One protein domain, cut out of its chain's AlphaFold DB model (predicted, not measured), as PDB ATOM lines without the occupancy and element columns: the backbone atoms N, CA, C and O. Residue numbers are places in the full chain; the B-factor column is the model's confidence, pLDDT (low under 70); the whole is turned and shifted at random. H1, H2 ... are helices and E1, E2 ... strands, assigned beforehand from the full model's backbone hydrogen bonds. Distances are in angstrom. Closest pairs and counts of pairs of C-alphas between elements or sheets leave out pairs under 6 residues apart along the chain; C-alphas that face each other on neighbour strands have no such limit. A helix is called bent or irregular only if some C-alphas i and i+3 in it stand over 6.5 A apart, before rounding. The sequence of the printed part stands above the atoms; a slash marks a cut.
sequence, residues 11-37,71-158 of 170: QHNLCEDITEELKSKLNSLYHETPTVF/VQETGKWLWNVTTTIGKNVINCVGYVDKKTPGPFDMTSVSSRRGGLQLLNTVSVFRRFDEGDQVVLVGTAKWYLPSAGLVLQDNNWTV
ATOM      1  N   GLN A  11      15.929  40.798  34.504       67.88
ATOM      2  CA  GLN A  11      16.102  42.000  35.311       67.88
ATOM      3  C   GLN A  11      15.156  43.108  34.835       67.88
ATOM      4  O   GLN A  11      14.984  43.307  33.638       67.88
ATOM      5  N   HIS A  12      14.590  43.865  35.774       68.00
ATOM      6  CA  HIS A  12      13.606  44.914  35.484       68.00
ATOM      7  C   HIS A  12      14.076  45.915  34.416       68.00
ATOM      8  O   HIS A  12      13.356  46.155  33.455       68.00
ATOM      9  N   ASN A  13      15.306  46.426  34.529       70.69
ATOM     10  CA  ASN A  13      15.848  47.410  33.582       70.69
ATOM     11  C   ASN A  13      15.937  46.842  32.155       70.69
ATOM     12  O   ASN A  13      15.564  47.502  31.193       70.69
ATOM     13  N   LEU A  14      16.337  45.573  32.027       74.81
ATOM     14  CA  LEU A  14      16.376  44.883  30.739       74.81
ATOM     15  C   LEU A  14      14.964  44.733  30.143       74.81
ATOM     16  O   LEU A  14      14.789  44.888  28.938       74.81
ATOM     17  N   CYS A  15      13.948  44.459  30.970       82.69
ATOM     18  CA  CYS A  15      12.557  44.406  30.512       82.69
ATOM     19  C   CYS A  15      12.072  45.748  29.959       82.69
ATOM     20  O   CYS A  15      11.333  45.750  28.975       82.69
ATOM     21  N   GLU A  16      12.436  46.863  30.592       86.62
ATOM     22  CA  GLU A  16      12.029  48.203  30.157       86.62
ATOM     23  C   GLU A  16      12.659  48.564  28.814       86.62
ATOM     24  O   GLU A  16      11.930  48.917  27.889       86.62
ATOM     25  N   ASP A  17      13.968  48.347  28.660       90.25
ATOM     26  CA  ASP A  17      14.676  48.601  27.402       90.25
ATOM     27  C   ASP A  17      14.083  47.780  26.245       90.25
ATOM     28  O   ASP A  17      13.787  48.314  25.174       90.25
ATOM     29  N   ILE A  18      13.834  46.484  26.473       91.81
ATOM     30  CA  ILE A  18      13.195  45.614  25.474       91.81
ATOM     31  C   ILE A  18      11.768  46.087  25.186       91.81
ATOM     32  O   ILE A  18      11.336  46.088  24.036       91.81
ATOM     33  N   THR A  19      11.016  46.481  26.212       92.12
ATOM     34  CA  THR A  19       9.640  46.962  26.044       92.12
ATOM     35  C   THR A  19       9.599  48.195  25.149       92.12
ATOM     36  O   THR A  19       8.779  48.244  24.233       92.12
ATOM     37  N   GLU A  20      10.471  49.176  25.383       92.94
ATOM     38  CA  GLU A  20      10.522  50.400  24.581       92.94
ATOM     39  C   GLU A  20      11.021  50.130  23.155       92.94
ATOM     40  O   GLU A  20      10.422  50.623  22.194       92.94
ATOM     41  N   GLU A  21      12.023  49.255  22.988       95.00
ATOM     42  CA  GLU A  21      12.442  48.771  21.668       95.00
ATOM     43  C   GLU A  21      11.247  48.181  20.904       95.00
ATOM     44  O   GLU A  21      10.990  48.546  19.756       95.00
ATOM     45  N   LEU A  22      10.484  47.288  21.532       95.56
ATOM     46  CA  LEU A  22       9.345  46.635  20.897       95.56
ATOM     47  C   LEU A  22       8.196  47.611  20.606       95.56
ATOM     48  O   LEU A  22       7.615  47.558  19.521       95.56
ATOM     49  N   LYS A  23       7.889  48.542  21.519       94.19
ATOM     50  CA  LYS A  23       6.872  49.584  21.291       94.19
ATOM     51  C   LYS A  23       7.213  50.456  20.089       94.19
ATOM     52  O   LYS A  23       6.313  50.789  19.317       94.19
ATOM     53  N   SER A  24       8.492  50.790  19.908       94.81
ATOM     54  CA  SER A  24       8.944  51.617  18.782       94.81
ATOM     55  C   SER A  24       8.659  50.973  17.415       94.81
ATOM     56  O   SER A  24       8.434  51.683  16.437       94.81
ATOM     57  N   LYS A  25       8.578  49.634  17.353       95.62
ATOM     58  CA  LYS A  25       8.307  48.877  16.119       95.62
ATOM     59  C   LYS A  25       6.828  48.828  15.746       95.62
ATOM     60  O   LYS A  25       6.520  48.628  14.576       95.62
ATOM     61  N   LEU A  26       5.910  49.025  16.697       94.56
ATOM     62  CA  LEU A  26       4.474  48.792  16.482       94.56
ATOM     63  C   LEU A  26       3.890  49.619  15.331       94.56
ATOM     64  O   LEU A  26       3.081  49.102  14.568       94.56
ATOM     65  N   ASN A  27       4.322  50.874  15.171       94.12
ATOM     66  CA  ASN A  27       3.856  51.711  14.064       94.12
ATOM     67  C   ASN A  27       4.400  51.233  12.706       94.12
ATOM     68  O   ASN A  27       3.658  51.239  11.731       94.12
ATOM     69  N   SER A  28       5.659  50.781  12.637       94.69
ATOM     70  CA  SER A  28       6.219  50.203  11.401       94.69
ATOM     71  C   SER A  28       5.454  48.948  11.000       94.69
ATOM     72  O   SER A  28       4.960  48.862   9.881       94.69
ATOM     73  N   LEU A  29       5.266  48.023  11.950       94.75
ATOM     74  CA  LEU A  29       4.514  46.788  11.723       94.75
ATOM     75  C   LEU A  29       3.099  47.099  11.238       94.75
ATOM     76  O   LEU A  29       2.622  46.507  10.276       94.75
ATOM     77  N   TYR A  30       2.440  48.067  11.864       94.19
ATOM     78  CA  TYR A  30       1.134  48.523  11.424       94.19
ATOM     79  C   TYR A  30       1.131  48.985   9.954       94.19
ATOM     80  O   TYR A  30       0.297  48.522   9.177       94.19
ATOM     81  N   HIS A  31       2.098  49.801   9.535       93.44
ATOM     82  CA  HIS A  31       2.216  50.240   8.140       93.44
ATOM     83  C   HIS A  31       2.586  49.119   7.155       93.44
ATOM     84  O   HIS A  31       2.303  49.241   5.965       93.44
ATOM     85  N   GLU A  32       3.170  48.017   7.626       92.25
ATOM     86  CA  GLU A  32       3.460  46.822   6.820       92.25
ATOM     87  C   GLU A  32       2.222  45.939   6.580       92.25
ATOM     88  O   GLU A  32       2.247  45.077   5.700       92.25
ATOM     89  N   THR A  33       1.118  46.167   7.307       88.50
ATOM     90  CA  THR A  33      -0.116  45.360   7.224       88.50
ATOM     91  C   THR A  33      -0.609  45.123   5.788       88.50
ATOM     92  O   THR A  33      -0.878  43.964   5.468       88.50
ATOM     93  N   PRO A  34      -0.684  46.130   4.888       84.69
ATOM     94  CA  PRO A  34      -1.163  45.919   3.518       84.69
ATOM     95  C   PRO A  34      -0.272  44.987   2.686       84.69
ATOM     96  O   PRO A  34      -0.739  44.376   1.727       84.69
ATOM     97  N   THR A  35       1.009  44.879   3.045       83.00
ATOM     98  CA  THR A  35       1.981  43.997   2.387       83.00
ATOM     99  C   THR A  35       1.847  42.558   2.888       83.00
ATOM    100  O   THR A  35       1.932  41.627   2.091       83.00
ATOM    101  N   VAL A  36       1.628  42.373   4.196       77.50
ATOM    102  CA  VAL A  36       1.507  41.048   4.839       77.50
ATOM    103  C   VAL A  36       0.140  40.414   4.566       77.50
ATOM    104  O   VAL A  36       0.040  39.219   4.299       77.50
ATOM    105  N   PHE A  37      -0.918  41.223   4.597       75.00
ATOM    106  CA  PHE A  37      -2.284  40.822   4.283       75.00
ATOM    107  C   PHE A  37      -2.799  41.651   3.102       75.00
ATOM    108  O   PHE A  37      -3.518  42.633   3.307       75.00
ATOM    109  N   VAL A  71     -17.233  43.333  12.718       91.75
ATOM    110  CA  VAL A  71     -15.804  43.637  12.848       91.75
ATOM    111  C   VAL A  71     -15.487  44.174  14.245       91.75
ATOM    112  O   VAL A  71     -14.552  43.708  14.893       91.75
ATOM    113  N   GLN A  72     -16.307  45.089  14.762       92.56
ATOM    114  CA  GLN A  72     -16.084  45.752  16.046       92.56
ATOM    115  C   GLN A  72     -16.265  44.788  17.225       92.56
ATOM    116  O   GLN A  72     -15.469  44.806  18.167       92.56
ATOM    117  N   GLU A  73     -17.279  43.918  17.185       93.50
ATOM    118  CA  GLU A  73     -17.474  42.893  18.217       93.50
ATOM    119  C   GLU A  73     -16.333  41.879  18.220       93.50
ATOM    120  O   GLU A  73     -15.830  41.522  19.287       93.50
ATOM    121  N   THR A  74     -15.900  41.442  17.036       93.56
ATOM    122  CA  THR A  74     -14.789  40.497  16.884       93.56
ATOM    123  C   THR A  74     -13.476  41.123  17.347       93.56
ATOM    124  O   THR A  74     -12.750  40.505  18.125       93.56
ATOM    125  N   GLY A  75     -13.207  42.376  16.971       93.50
ATOM    126  CA  GLY A  75     -12.033  43.131  17.406       93.50
ATOM    127  C   GLY A  75     -12.006  43.359  18.914       93.50
ATOM    128  O   GLY A  75     -10.988  43.121  19.564       93.50
ATOM    129  N   LYS A  76     -13.147  43.724  19.512       92.88
ATOM    130  CA  LYS A  76     -13.284  43.837  20.970       92.88
ATOM    131  C   LYS A  76     -13.070  42.496  21.665       92.88
ATOM    132  O   LYS A  76     -12.376  42.445  22.678       92.88
ATOM    133  N   TRP A  77     -13.648  41.418  21.140       92.75
ATOM    134  CA  TRP A  77     -13.466  40.078  21.688       92.75
ATOM    135  C   TRP A  77     -11.998  39.640  21.635       92.75
ATOM    136  O   TRP A  77     -11.451  39.250  22.666       92.75
ATOM    137  N   LEU A  78     -11.336  39.778  20.484       92.06
ATOM    138  CA  LEU A  78      -9.928  39.423  20.315       92.06
ATOM    139  C   LEU A  78      -9.018  40.257  21.223       92.06
ATOM    140  O   LEU A  78      -8.111  39.723  21.866       92.06
ATOM    141  N   TRP A  79      -9.284  41.560  21.332       92.44
ATOM    142  CA  TRP A  79      -8.551  42.437  22.238       92.44
ATOM    143  C   TRP A  79      -8.723  42.021  23.699       92.44
ATOM    144  O   TRP A  79      -7.746  41.932  24.440       92.44
ATOM    145  N   ASN A  80      -9.947  41.686  24.114       89.81
ATOM    146  CA  ASN A  80     -10.212  41.174  25.456       89.81
ATOM    147  C   ASN A  80      -9.463  39.864  25.713       89.81
ATOM    148  O   ASN A  80      -8.879  39.698  26.779       89.81
ATOM    149  N   VAL A  81      -9.437  38.947  24.745       86.12
ATOM    150  CA  VAL A  81      -8.680  37.692  24.839       86.12
ATOM    151  C   VAL A  81      -7.184  37.986  25.002       86.12
ATOM    152  O   VAL A  81      -6.583  37.558  25.986       86.12
ATOM    153  N   THR A  82      -6.603  38.819  24.141       84.50
ATOM    154  CA  THR A  82      -5.186  39.233  24.197       84.50
ATOM    155  C   THR A  82      -4.836  39.886  25.544       84.50
ATOM    156  O   THR A  82      -3.855  39.544  26.215       84.50
ATOM    157  N   THR A  83      -5.706  40.771  26.035       83.19
ATOM    158  CA  THR A  83      -5.538  41.461  27.322       83.19
ATOM    159  C   THR A  83      -5.890  40.596  28.544       83.19
ATOM    160  O   THR A  83      -5.456  40.911  29.655       83.19
ATOM    161  N   THR A  84      -6.526  39.434  28.378       74.75
ATOM    162  CA  THR A  84      -6.955  38.573  29.501       74.75
ATOM    163  C   THR A  84      -6.201  37.247  29.604       74.75
ATOM    164  O   THR A  84      -6.066  36.748  30.718       74.75
ATOM    165  N   ILE A  85      -5.626  36.708  28.519       62.06
ATOM    166  CA  ILE A  85      -4.916  35.406  28.507       62.06
ATOM    167  C   ILE A  85      -3.831  35.300  29.603       62.06
ATOM    168  O   ILE A  85      -3.602  34.220  30.137       62.06
ATOM    169  N   GLY A  86      -3.228  36.415  30.029       52.31
ATOM    170  CA  GLY A  86      -2.233  36.458  31.114       52.31
ATOM    171  C   GLY A  86      -2.771  36.573  32.551       52.31
ATOM    172  O   GLY A  86      -1.970  36.567  33.477       52.31
ATOM    173  N   LYS A  87      -4.089  36.696  32.775       51.22
ATOM    174  CA  LYS A  87      -4.672  36.769  34.135       51.22
ATOM    175  C   LYS A  87      -4.881  35.391  34.775       51.22
ATOM    176  O   LYS A  87      -5.041  35.303  35.988       51.22
ATOM    177  N   ASN A  88      -4.851  34.312  33.988       47.00
ATOM    178  CA  ASN A  88      -4.918  32.944  34.502       47.00
ATOM    179  C   ASN A  88      -3.523  32.462  34.924       47.00
ATOM    180  O   ASN A  88      -2.841  31.730  34.210       47.00
ATOM    181  N   VAL A  89      -3.129  32.871  36.131       49.38
ATOM    182  CA  VAL A  89      -1.871  32.528  36.827       49.38
ATOM    183  C   VAL A  89      -1.677  31.011  37.011       49.38
ATOM    184  O   VAL A  89      -0.567  30.551  37.252       49.38
ATOM    185  N   ILE A  90      -2.731  30.209  36.836       46.09
ATOM    186  CA  ILE A  90      -2.776  28.788  37.212       46.09
ATOM    187  C   ILE A  90      -1.692  27.939  36.509       46.09
ATOM    188  O   ILE A  90      -1.215  26.973  37.097       46.09
ATOM    189  N   ASN A  91      -1.224  28.330  35.313       47.72
ATOM    190  CA  ASN A  91      -0.188  27.595  34.561       47.72
ATOM    191  C   ASN A  91       1.127  28.376  34.336       47.72
ATOM    192  O   ASN A  91       2.041  27.874  33.668       47.72
ATOM    193  N   CYS A  92       1.242  29.590  34.882       49.53
ATOM    194  CA  CYS A  92       2.454  30.405  34.837       49.53
ATOM    195  C   CYS A  92       3.151  30.311  36.195       49.53
ATOM    196  O   CYS A  92       2.815  31.027  37.128       49.53
ATOM    197  N   VAL A  93       4.138  29.423  36.322       51.97
ATOM    198  CA  VAL A  93       4.919  29.245  37.565       51.97
ATOM    199  C   VAL A  93       5.966  30.372  37.737       51.97
ATOM    200  O   VAL A  93       7.104  30.122  38.126       51.97
ATOM    201  N   GLY A  94       5.633  31.616  37.378       57.88
ATOM    202  CA  GLY A  94       6.563  32.747  37.390       57.88
ATOM    203  C   GLY A  94       5.886  34.120  37.328       57.88
ATOM    204  O   GLY A  94       4.665  34.231  37.392       57.88
ATOM    205  N   TYR A  95       6.712  35.167  37.257       61.09
ATOM    206  CA  TYR A  95       6.301  36.574  37.255       61.09
ATOM    207  C   TYR A  95       5.531  36.930  35.981       61.09
ATOM    208  O   TYR A  95       5.961  36.568  34.888       61.09
ATOM    209  N   VAL A  96       4.417  37.649  36.119       67.75
ATOM    210  CA  VAL A  96       3.689  38.267  35.006       67.75
ATOM    211  C   VAL A  96       3.438  39.724  35.378       67.75
ATOM    212  O   VAL A  96       2.671  39.993  36.299       67.75
ATOM    213  N   ASP A  97       4.070  40.654  34.664       74.44
ATOM    214  CA  ASP A  97       3.721  42.076  34.699       74.44
ATOM    215  C   ASP A  97       2.953  42.411  33.431       74.44
ATOM    216  O   ASP A  97       3.390  42.108  32.318       74.44
ATOM    217  N   LYS A  98       1.778  43.004  33.599       80.00
ATOM    218  CA  LYS A  98       0.915  43.375  32.490       80.00
ATOM    219  C   LYS A  98       0.426  44.792  32.691       80.00
ATOM    220  O   LYS A  98      -0.266  45.088  33.661       80.00
ATOM    221  N   LYS A  99       0.734  45.643  31.719       82.88
ATOM    222  CA  LYS A  99       0.375  47.060  31.718       82.88
ATOM    223  C   LYS A  99      -0.485  47.355  30.499       82.88
ATOM    224  O   LYS A  99      -0.164  46.934  29.392       82.88
ATOM    225  N   THR A 100      -1.571  48.086  30.706       80.75
ATOM    226  CA  THR A 100      -2.423  48.623  29.638       80.75
ATOM    227  C   THR A 100      -2.400  50.146  29.747       80.75
ATOM    228  O   THR A 100      -3.255  50.711  30.430       80.75
ATOM    229  N   PRO A 101      -1.378  50.819  29.178       78.75
ATOM    230  CA  PRO A 101      -1.214  52.269  29.322       78.75
ATOM    231  C   PRO A 101      -2.329  53.069  28.630       78.75
ATOM    232  O   PRO A 101      -2.503  54.249  28.913       78.75
ATOM    233  N   GLY A 102      -3.109  52.420  27.765       83.31
ATOM    234  CA  GLY A 102      -4.305  52.968  27.146       83.31
ATOM    235  C   GLY A 102      -5.306  51.865  26.795       83.31
ATOM    236  O   GLY A 102      -5.021  50.680  26.992       83.31
ATOM    237  N   PRO A 103      -6.481  52.227  26.252       84.62
ATOM    238  CA  PRO A 103      -7.519  51.262  25.886       84.62
ATOM    239  C   PRO A 103      -7.106  50.317  24.747       84.62
ATOM    240  O   PRO A 103      -7.711  49.255  24.598       84.62
ATOM    241  N   PHE A 104      -6.075  50.683  23.981       91.12
ATOM    242  CA  PHE A 104      -5.630  49.984  22.776       91.12
ATOM    243  C   PHE A 104      -4.181  49.499  22.834       91.12
ATOM    244  O   PHE A 104      -3.703  48.916  21.868       91.12
ATOM    245  N   ASP A 105      -3.490  49.710  23.953       92.50
ATOM    246  CA  ASP A 105      -2.096  49.318  24.132       92.50
ATOM    247  C   ASP A 105      -1.973  48.299  25.258       92.50
ATOM    248  O   ASP A 105      -2.591  48.424  26.319       92.50
ATOM    249  N   MET A 106      -1.121  47.306  25.045       91.75
ATOM    250  CA  MET A 106      -0.793  46.302  26.042       91.75
ATOM    251  C   MET A 106       0.701  46.011  26.010       91.75
ATOM    252  O   MET A 106       1.282  45.764  24.959       91.75
ATOM    253  N   THR A 107       1.298  45.941  27.190       90.88
ATOM    254  CA  THR A 107       2.613  45.352  27.423       90.88
ATOM    255  C   THR A 107       2.450  44.177  28.370       90.88
ATOM    256  O   THR A 107       1.687  44.250  29.336       90.88
ATOM    257  N   SER A 108       3.167  43.090  28.112       87.69
ATOM    258  CA  SER A 108       3.278  41.978  29.040       87.69
ATOM    259  C   SER A 108       4.694  41.439  29.085       87.69
ATOM    260  O   SER A 108       5.254  41.042  28.066       87.69
ATOM    261  N   VAL A 109       5.227  41.383  30.297       86.50
ATOM    262  CA  VAL A 109       6.437  40.656  30.653       86.50
ATOM    263  C   VAL A 109       5.995  39.401  31.384       86.50
ATOM    264  O   VAL A 109       5.172  39.474  32.295       86.50
ATOM    265  N   SER A 110       6.512  38.245  30.995       83.00
ATOM    266  CA  SER A 110       6.197  36.994  31.673       83.00
ATOM    267  C   SER A 110       7.395  36.064  31.762       83.00
ATOM    268  O   SER A 110       8.263  36.055  30.894       83.00
ATOM    269  N   SER A 111       7.416  35.251  32.811       80.38
ATOM    270  CA  SER A 111       8.369  34.165  33.003       80.38
ATOM    271  C   SER A 111       7.598  32.873  33.220       80.38
ATOM    272  O   SER A 111       6.825  32.744  34.170       80.38
ATOM    273  N   ARG A 112       7.820  31.884  32.356       79.25
ATOM    274  CA  ARG A 112       7.211  30.559  32.442       79.25
ATOM    275  C   ARG A 112       8.284  29.507  32.673       79.25
ATOM    276  O   ARG A 112       9.196  29.335  31.870       79.25
ATOM    277  N   ARG A 113       8.145  28.755  33.762       75.88
ATOM    278  CA  ARG A 113       9.004  27.606  34.053       75.88
ATOM    279  C   ARG A 113       8.347  26.320  33.552       75.88
ATOM    280  O   ARG A 113       7.240  25.993  33.969       75.88
ATOM    281  N   GLY A 114       9.043  25.592  32.686       72.62
ATOM    282  CA  GLY A 114       8.682  24.252  32.220       72.62
ATOM    283  C   GLY A 114       9.753  23.251  32.646       72.62
ATOM    284  O   GLY A 114      10.803  23.149  32.017       72.62
ATOM    285  N   GLY A 115       9.533  22.536  33.752       75.38
ATOM    286  CA  GLY A 115      10.559  21.658  34.325       75.38
ATOM    287  C   GLY A 115      11.812  22.437  34.756       75.38
ATOM    288  O   GLY A 115      11.742  23.271  35.661       75.38
ATOM    289  N   LEU A 116      12.957  22.152  34.123       72.44
ATOM    290  CA  LEU A 116      14.223  22.875  34.334       72.44
ATOM    291  C   LEU A 116      14.403  24.081  33.401       72.44
ATOM    292  O   LEU A 116      15.327  24.865  33.601       72.44
ATOM    293  N   GLN A 117      13.542  24.236  32.397       77.44
ATOM    294  CA  GLN A 117      13.633  25.328  31.436       77.44
ATOM    295  C   GLN A 117      12.868  26.550  31.946       77.44
ATOM    296  O   GLN A 117      11.778  26.431  32.514       77.44
ATOM    297  N   LEU A 118      13.450  27.727  31.731       81.50
ATOM    298  CA  LEU A 118      12.826  29.018  31.981       81.50
ATOM    299  C   LEU A 118      12.666  29.725  30.637       81.50
ATOM    300  O   LEU A 118      13.655  29.968  29.955       81.50
ATOM    301  N   LEU A 119      11.430  30.036  30.273       85.00
ATOM    302  CA  LEU A 119      11.094  30.842  29.111       85.00
ATOM    303  C   LEU A 119      10.650  32.205  29.613       85.00
ATOM    304  O   LEU A 119       9.692  32.295  30.378       85.00
ATOM    305  N   ASN A 120      11.337  33.253  29.196       87.06
ATOM    306  CA  ASN A 120      10.937  34.609  29.517       87.06
ATOM    307  C   ASN A 120      10.466  35.319  28.257       87.06
ATOM    308  O   ASN A 120      11.059  35.147  27.197       87.06
ATOM    309  N   THR A 121       9.442  36.144  28.379       88.38
ATOM    310  CA  THR A 121       8.814  36.799  27.239       88.38
ATOM    311  C   THR A 121       8.542  38.250  27.567       88.38
ATOM    312  O   THR A 121       7.964  38.544  28.612       88.38
ATOM    313  N   VAL A 122       8.900  39.142  26.652       91.31
ATOM    314  CA  VAL A 122       8.415  40.523  26.632       91.31
ATOM    315  C   VAL A 122       7.601  40.680  25.363       91.31
ATOM    316  O   VAL A 122       8.095  40.391  24.280       91.31
ATOM    317  N   SER A 123       6.350  41.095  25.500       92.12
ATOM    318  CA  SER A 123       5.403  41.234  24.397       92.12
ATOM    319  C   SER A 123       4.684  42.567  24.484       92.12
ATOM    320  O   SER A 123       4.345  43.038  25.574       92.12
ATOM    321  N   VAL A 124       4.442  43.175  23.331       94.12
ATOM    322  CA  VAL A 124       3.659  44.400  23.214       94.12
ATOM    323  C   VAL A 124       2.661  44.251  22.080       94.12
ATOM    324  O   VAL A 124       2.963  43.653  21.049       94.12
ATOM    325  N   PHE A 125       1.466  44.786  22.286       94.88
ATOM    326  CA  PHE A 125       0.378  44.749  21.323       94.88
ATOM    327  C   PHE A 125      -0.280  46.117  21.241       94.88
ATOM    328  O   PHE A 125      -0.445  46.790  22.264       94.88
ATOM    329  N   ARG A 126      -0.702  46.483  20.033       95.44
ATOM    330  CA  ARG A 126      -1.523  47.661  19.779       95.44
ATOM    331  C   ARG A 126      -2.671  47.321  18.848       95.44
ATOM    332  O   ARG A 126      -2.484  46.660  17.828       95.44
ATOM    333  N   ARG A 127      -3.854  47.803  19.210       95.19
ATOM    334  CA  ARG A 127      -5.057  47.747  18.387       95.19
ATOM    335  C   ARG A 127      -5.284  49.091  17.691       95.19
ATOM    336  O   ARG A 127      -5.172  50.139  18.316       95.19
ATOM    337  N   PHE A 128      -5.659  49.034  16.425       94.25
ATOM    338  CA  PHE A 128      -6.068  50.158  15.599       94.25
ATOM    339  C   PHE A 128      -7.496  49.904  15.117       94.25
ATOM    340  O   PHE A 128      -7.792  48.836  14.581       94.25
ATOM    341  N   ASP A 129      -8.381  50.869  15.349       92.81
ATOM    342  CA  ASP A 129      -9.751  50.853  14.838       92.81
ATOM    343  C   ASP A 129      -9.810  51.804  13.634       92.81
ATOM    344  O   ASP A 129      -9.664  53.017  13.791       92.81
ATOM    345  N   GLU A 130     -10.004  51.262  12.434       86.38
ATOM    346  CA  GLU A 130      -9.919  51.987  11.164       86.38
ATOM    347  C   GLU A 130     -11.199  51.852  10.364       86.38
ATOM    348  O   GLU A 130     -11.360  50.908   9.597       86.38
ATOM    349  N   GLY A 131     -12.109  52.813  10.502       85.50
ATOM    350  CA  GLY A 131     -13.346  52.812   9.725       85.50
ATOM    351  C   GLY A 131     -14.113  51.495   9.881       85.50
ATOM    352  O   GLY A 131     -14.713  51.240  10.926       85.50
ATOM    353  N   ASP A 132     -14.104  50.675   8.830       87.19
ATOM    354  CA  ASP A 132     -14.759  49.371   8.771       87.19
ATOM    355  C   ASP A 132     -13.870  48.185   9.188       87.19
ATOM    356  O   ASP A 132     -14.370  47.064   9.245       87.19
ATOM    357  N   GLN A 133     -12.599  48.412   9.524       90.88
ATOM    358  CA  GLN A 133     -11.615  47.392   9.891       90.88
ATOM    359  C   GLN A 133     -11.071  47.572  11.311       90.88
ATOM    360  O   GLN A 133     -11.068  48.659  11.891       90.88
ATOM    361  N   VAL A 134     -10.580  46.474  11.880       94.44
ATOM    362  CA  VAL A 134      -9.778  46.475  13.106       94.44
ATOM    363  C   VAL A 134      -8.474  45.748  12.822       94.44
ATOM    364  O   VAL A 134      -8.485  44.593  12.397       94.44
ATOM    365  N   VAL A 135      -7.355  46.408  13.109       94.69
ATOM    366  CA  VAL A 135      -6.012  45.844  12.965       94.69
ATOM    367  C   VAL A 135      -5.397  45.679  14.346       94.69
ATOM    368  O   VAL A 135      -5.282  46.625  15.121       94.69
ATOM    369  N   LEU A 136      -4.988  44.461  14.679       95.38
ATOM    370  CA  LEU A 136      -4.196  44.164  15.865       95.38
ATOM    371  C   LEU A 136      -2.787  43.797  15.416       95.38
ATOM    372  O   LEU A 136      -2.603  42.816  14.699       95.38
ATOM    373  N   VAL A 137      -1.798  44.557  15.875       95.94
ATOM    374  CA  VAL A 137      -0.387  44.226  15.678       95.94
ATOM    375  C   VAL A 137       0.276  43.940  17.009       95.94
ATOM    376  O   VAL A 137      -0.085  44.500  18.049       95.94
ATOM    377  N   GLY A 138       1.268  43.068  16.983       95.38
ATOM    378  CA  GLY A 138       2.070  42.767  18.149       95.38
ATOM    379  C   GLY A 138       3.459  42.308  17.780       95.38
ATOM    380  O   GLY A 138       3.712  41.834  16.677       95.38
ATOM    381  N   THR A 139       4.364  42.434  18.730       96.56
ATOM    382  CA  THR A 139       5.704  41.871  18.620       96.56
ATOM    383  C   THR A 139       6.151  41.395  19.989       96.56
ATOM    384  O   THR A 139       5.793  41.992  21.014       96.56
ATOM    385  N   ALA A 140       6.892  40.296  20.025       94.06
ATOM    386  CA  ALA A 140       7.461  39.797  21.257       94.06
ATOM    387  C   ALA A 140       8.877  39.261  21.055       94.06
ATOM    388  O   ALA A 140       9.296  38.881  19.962       94.06
ATOM    389  N   LYS A 141       9.635  39.262  22.150       94.25
ATOM    390  CA  LYS A 141      10.906  38.553  22.272       94.25
ATOM    391  C   LYS A 141      10.777  37.479  23.331       94.25
ATOM    392  O   LYS A 141      10.333  37.743  24.450       94.25
ATOM    393  N   TRP A 142      11.215  36.284  22.969       91.56
ATOM    394  CA  TRP A 142      11.221  35.093  23.794       91.56
ATOM    395  C   TRP A 142      12.664  34.701  24.067       91.56
ATOM    396  O   TRP A 142      13.453  34.495  23.149       91.56
ATOM    397  N   TYR A 143      13.002  34.574  25.338       89.38
ATOM    398  CA  TYR A 143      14.329  34.235  25.813       89.38
ATOM    399  C   TYR A 143      14.275  32.856  26.441       89.38
ATOM    400  O   TYR A 143      13.519  32.629  27.390       89.38
ATOM    401  N   LEU A 144      15.116  31.954  25.944       87.44
ATOM    402  CA  LEU A 144      15.340  30.637  26.522       87.44
ATOM    403  C   LEU A 144      16.805  30.558  26.984       87.44
ATOM    404  O   LEU A 144      17.660  30.050  26.250       87.44
ATOM    405  N   PRO A 145      17.126  31.064  28.194       82.12
ATOM    406  CA  PRO A 145      18.507  31.230  28.642       82.12
ATOM    407  C   PRO A 145      19.284  29.917  28.692       82.12
ATOM    408  O   PRO A 145      20.463  29.887  28.361       82.12
ATOM    409  N   SER A 146      18.617  28.810  29.034       82.31
ATOM    410  CA  SER A 146      19.239  27.482  29.105       82.31
ATOM    411  C   SER A 146      19.806  26.991  27.771       82.31
ATOM    412  O   SER A 146      20.661  26.114  27.773       82.31
ATOM    413  N   ALA A 147      19.314  27.521  26.650       84.81
ATOM    414  CA  ALA A 147      19.793  27.196  25.309       84.81
ATOM    415  C   ALA A 147      20.563  28.361  24.660       84.81
ATOM    416  O   ALA A 147      20.991  28.236  23.519       84.81
ATOM    417  N   GLY A 148      20.703  29.501  25.350       84.81
ATOM    418  CA  GLY A 148      21.244  30.728  24.759       84.81
ATOM    419  C   GLY A 148      20.423  31.249  23.573       84.81
ATOM    420  O   GLY A 148      20.973  31.921  22.708       84.81
ATOM    421  N   LEU A 149      19.128  30.914  23.502       88.56
ATOM    422  CA  LEU A 149      18.272  31.255  22.366       88.56
ATOM    423  C   LEU A 149      17.434  32.501  22.642       88.56
ATOM    424  O   LEU A 149      16.870  32.668  23.729       88.56
ATOM    425  N   VAL A 150      17.308  33.324  21.604       90.69
ATOM    426  CA  VAL A 150      16.374  34.448  21.529       90.69
ATOM    427  C   VAL A 150      15.546  34.274  20.265       90.69
ATOM    428  O   VAL A 150      16.099  34.129  19.178       90.69
ATOM    429  N   LEU A 151      14.227  34.275  20.414       91.69
ATOM    430  CA  LEU A 151      13.276  34.241  19.308       91.69
ATOM    431  C   LEU A 151      12.514  35.562  19.293       91.69
ATOM    432  O   LEU A 151      12.195  36.103  20.353       91.69
ATOM    433  N   GLN A 152      12.211  36.070  18.105       93.81
ATOM    434  CA  GLN A 152      11.340  37.225  17.930       93.81
ATOM    435  C   GLN A 152      10.190  36.832  17.011       93.81
ATOM    436  O   GLN A 152      10.415  36.193  15.986       93.81
ATOM    437  N   ASP A 153       8.979  37.232  17.372       93.44
ATOM    438  CA  ASP A 153       7.790  37.095  16.542       93.44
ATOM    439  C   ASP A 153       7.137  38.458  16.320       93.44
ATOM    440  O   ASP A 153       7.127  39.332  17.191       93.44
ATOM    441  N   ASN A 154       6.592  38.628  15.121       95.00
ATOM    442  CA  ASN A 154       5.741  39.744  14.754       95.00
ATOM    443  C   ASN A 154       4.387  39.159  14.363       95.00
ATOM    444  O   ASN A 154       4.316  38.150  13.665       95.00
ATOM    445  N   ASN A 155       3.321  39.782  14.842       93.44
ATOM    446  CA  ASN A 155       1.965  39.286  14.713       93.44
ATOM    447  C   ASN A 155       1.094  40.381  14.112       93.44
ATOM    448  O   ASN A 155       1.122  41.524  14.570       93.44
ATOM    449  N   TRP A 156       0.279  39.998  13.138       94.06
ATOM    450  CA  TRP A 156      -0.742  40.840  12.536       94.06
ATOM    451  C   TRP A 156      -2.058  40.076  12.550       94.06
ATOM    452  O   TRP A 156      -2.112  38.879  12.268       94.06
ATOM    453  N   THR A 157      -3.141  40.756  12.884       93.88
ATOM    454  CA  THR A 157      -4.496  40.242  12.716       93.88
ATOM    455  C   THR A 157      -5.356  41.357  12.167       93.88
ATOM    456  O   THR A 157      -5.551  42.377  12.825       93.88
ATOM    457  N   VAL A 158      -5.867  41.150  10.958       92.62
ATOM    458  CA  VAL A 158      -6.788  42.068  10.292       92.62
ATOM    459  C   VAL A 158      -8.183  41.474  10.375       92.62
ATOM    460  O   VAL A 158      -8.408  40.328   9.985       92.62
TER     461      VAL A 158
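AT A GLANCE: This is residues 11 to 37 and 71 to 158 of the 170 residues of an uncharacterized protein of Phytophthora parasitica (UniProt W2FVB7). A twisted sheet of five strands, folded back and forth, is the slab in the middle, with one helix over each face: H1 slants over one face and H2 runs along the strands on the other. These three layers make an elongated body, with E3 in the middle of the sheet. The printed part has 115 residues, with two named helices followed by five named strands, H1 H2 E1 E2 E3 E4 E5. The sheet's order is E1 - E2 - E3 - E4 - E5, all antiparallel, and the class is mixed, helices and strands. The whole is compact, with a radius of gyration of the C-alphas of 14.8 A, and its C-alphas span 47 by 28 by 23 A.

IN THESE COORDINATES: Begin with E3, residues 117 to 130: find C-alpha 117 at (13.633, 25.328, 31.436), from which the strand runs 40.9 A. E2, residues 105 to 114, covers 28.5 A, and E1 is residues 96 to 102. E4, residues 133 to 144, covers 35.8 A; E5, residues 149 to 158, covers 29.8 A and ends at C-alpha 158, (-6.788, 42.068, 10.292). H1, residues 12 to 36, starts at C-alpha 12, (13.606, 44.914, 35.484), and covers 33.2 A. It has a kink of 51 degrees near residue 30 and is irregular, with C-alphas 31 and 34 7.2 A apart. H2, residues 71 to 87, covers 25.0 A and is irregular too, with C-alphas 83 and 86 7.1 A apart.

HOW THE PARTS SIT: The five strands form a meander, each the antiparallel neighbour of the one before, and each successive pair is a hairpin. Look across E3 and E4 for N 124 and O 139, 2.9 A apart and within hydrogen-bond range. Across E2 and E3, N 110 and O 121 are 2.8 A apart; across E1 and E2, N 99 and O 107 are 2.9 A apart; across E4 and E5, N 138 and O 155 are 2.9 A apart. E1 and E5 are the edge strands. H1 is on the sheet at a height of 7.9 A, over E2, E3, E4 and E5, and runs only just slantwise to the strands, at 58 degrees to E2 on the local plane. Its closest C-alphas to E4 are those of Tyr 30 and Val 137, 6.2 A. H2 is on the opposite face at a height of 8.6 A, over E2, E3 and E4, and runs along the strands, at 18 degrees to E4 on the local plane. Its closest C-alphas to E4 are those of Gly 75 and Val 134, 5.9 A. O i to N i+4 pairs are within hydrogen-bond range in 15 of 21 cases in H1 and 11 of 13 in H2.

THE WHOLE: The two C-alphas farthest apart are those of Leu 116 and Gly 131, 47.6 A. Residues 38 to 70 are cut out, and C-alphas 37 and 71 are 16.3 A apart across the cut. Of the links printed whole, those between successive strands are tight, and H2 to E1 is short. The mean pLDDT of the printed part is 84.4; residues 11 to 12 and 85 to 96 are under 70.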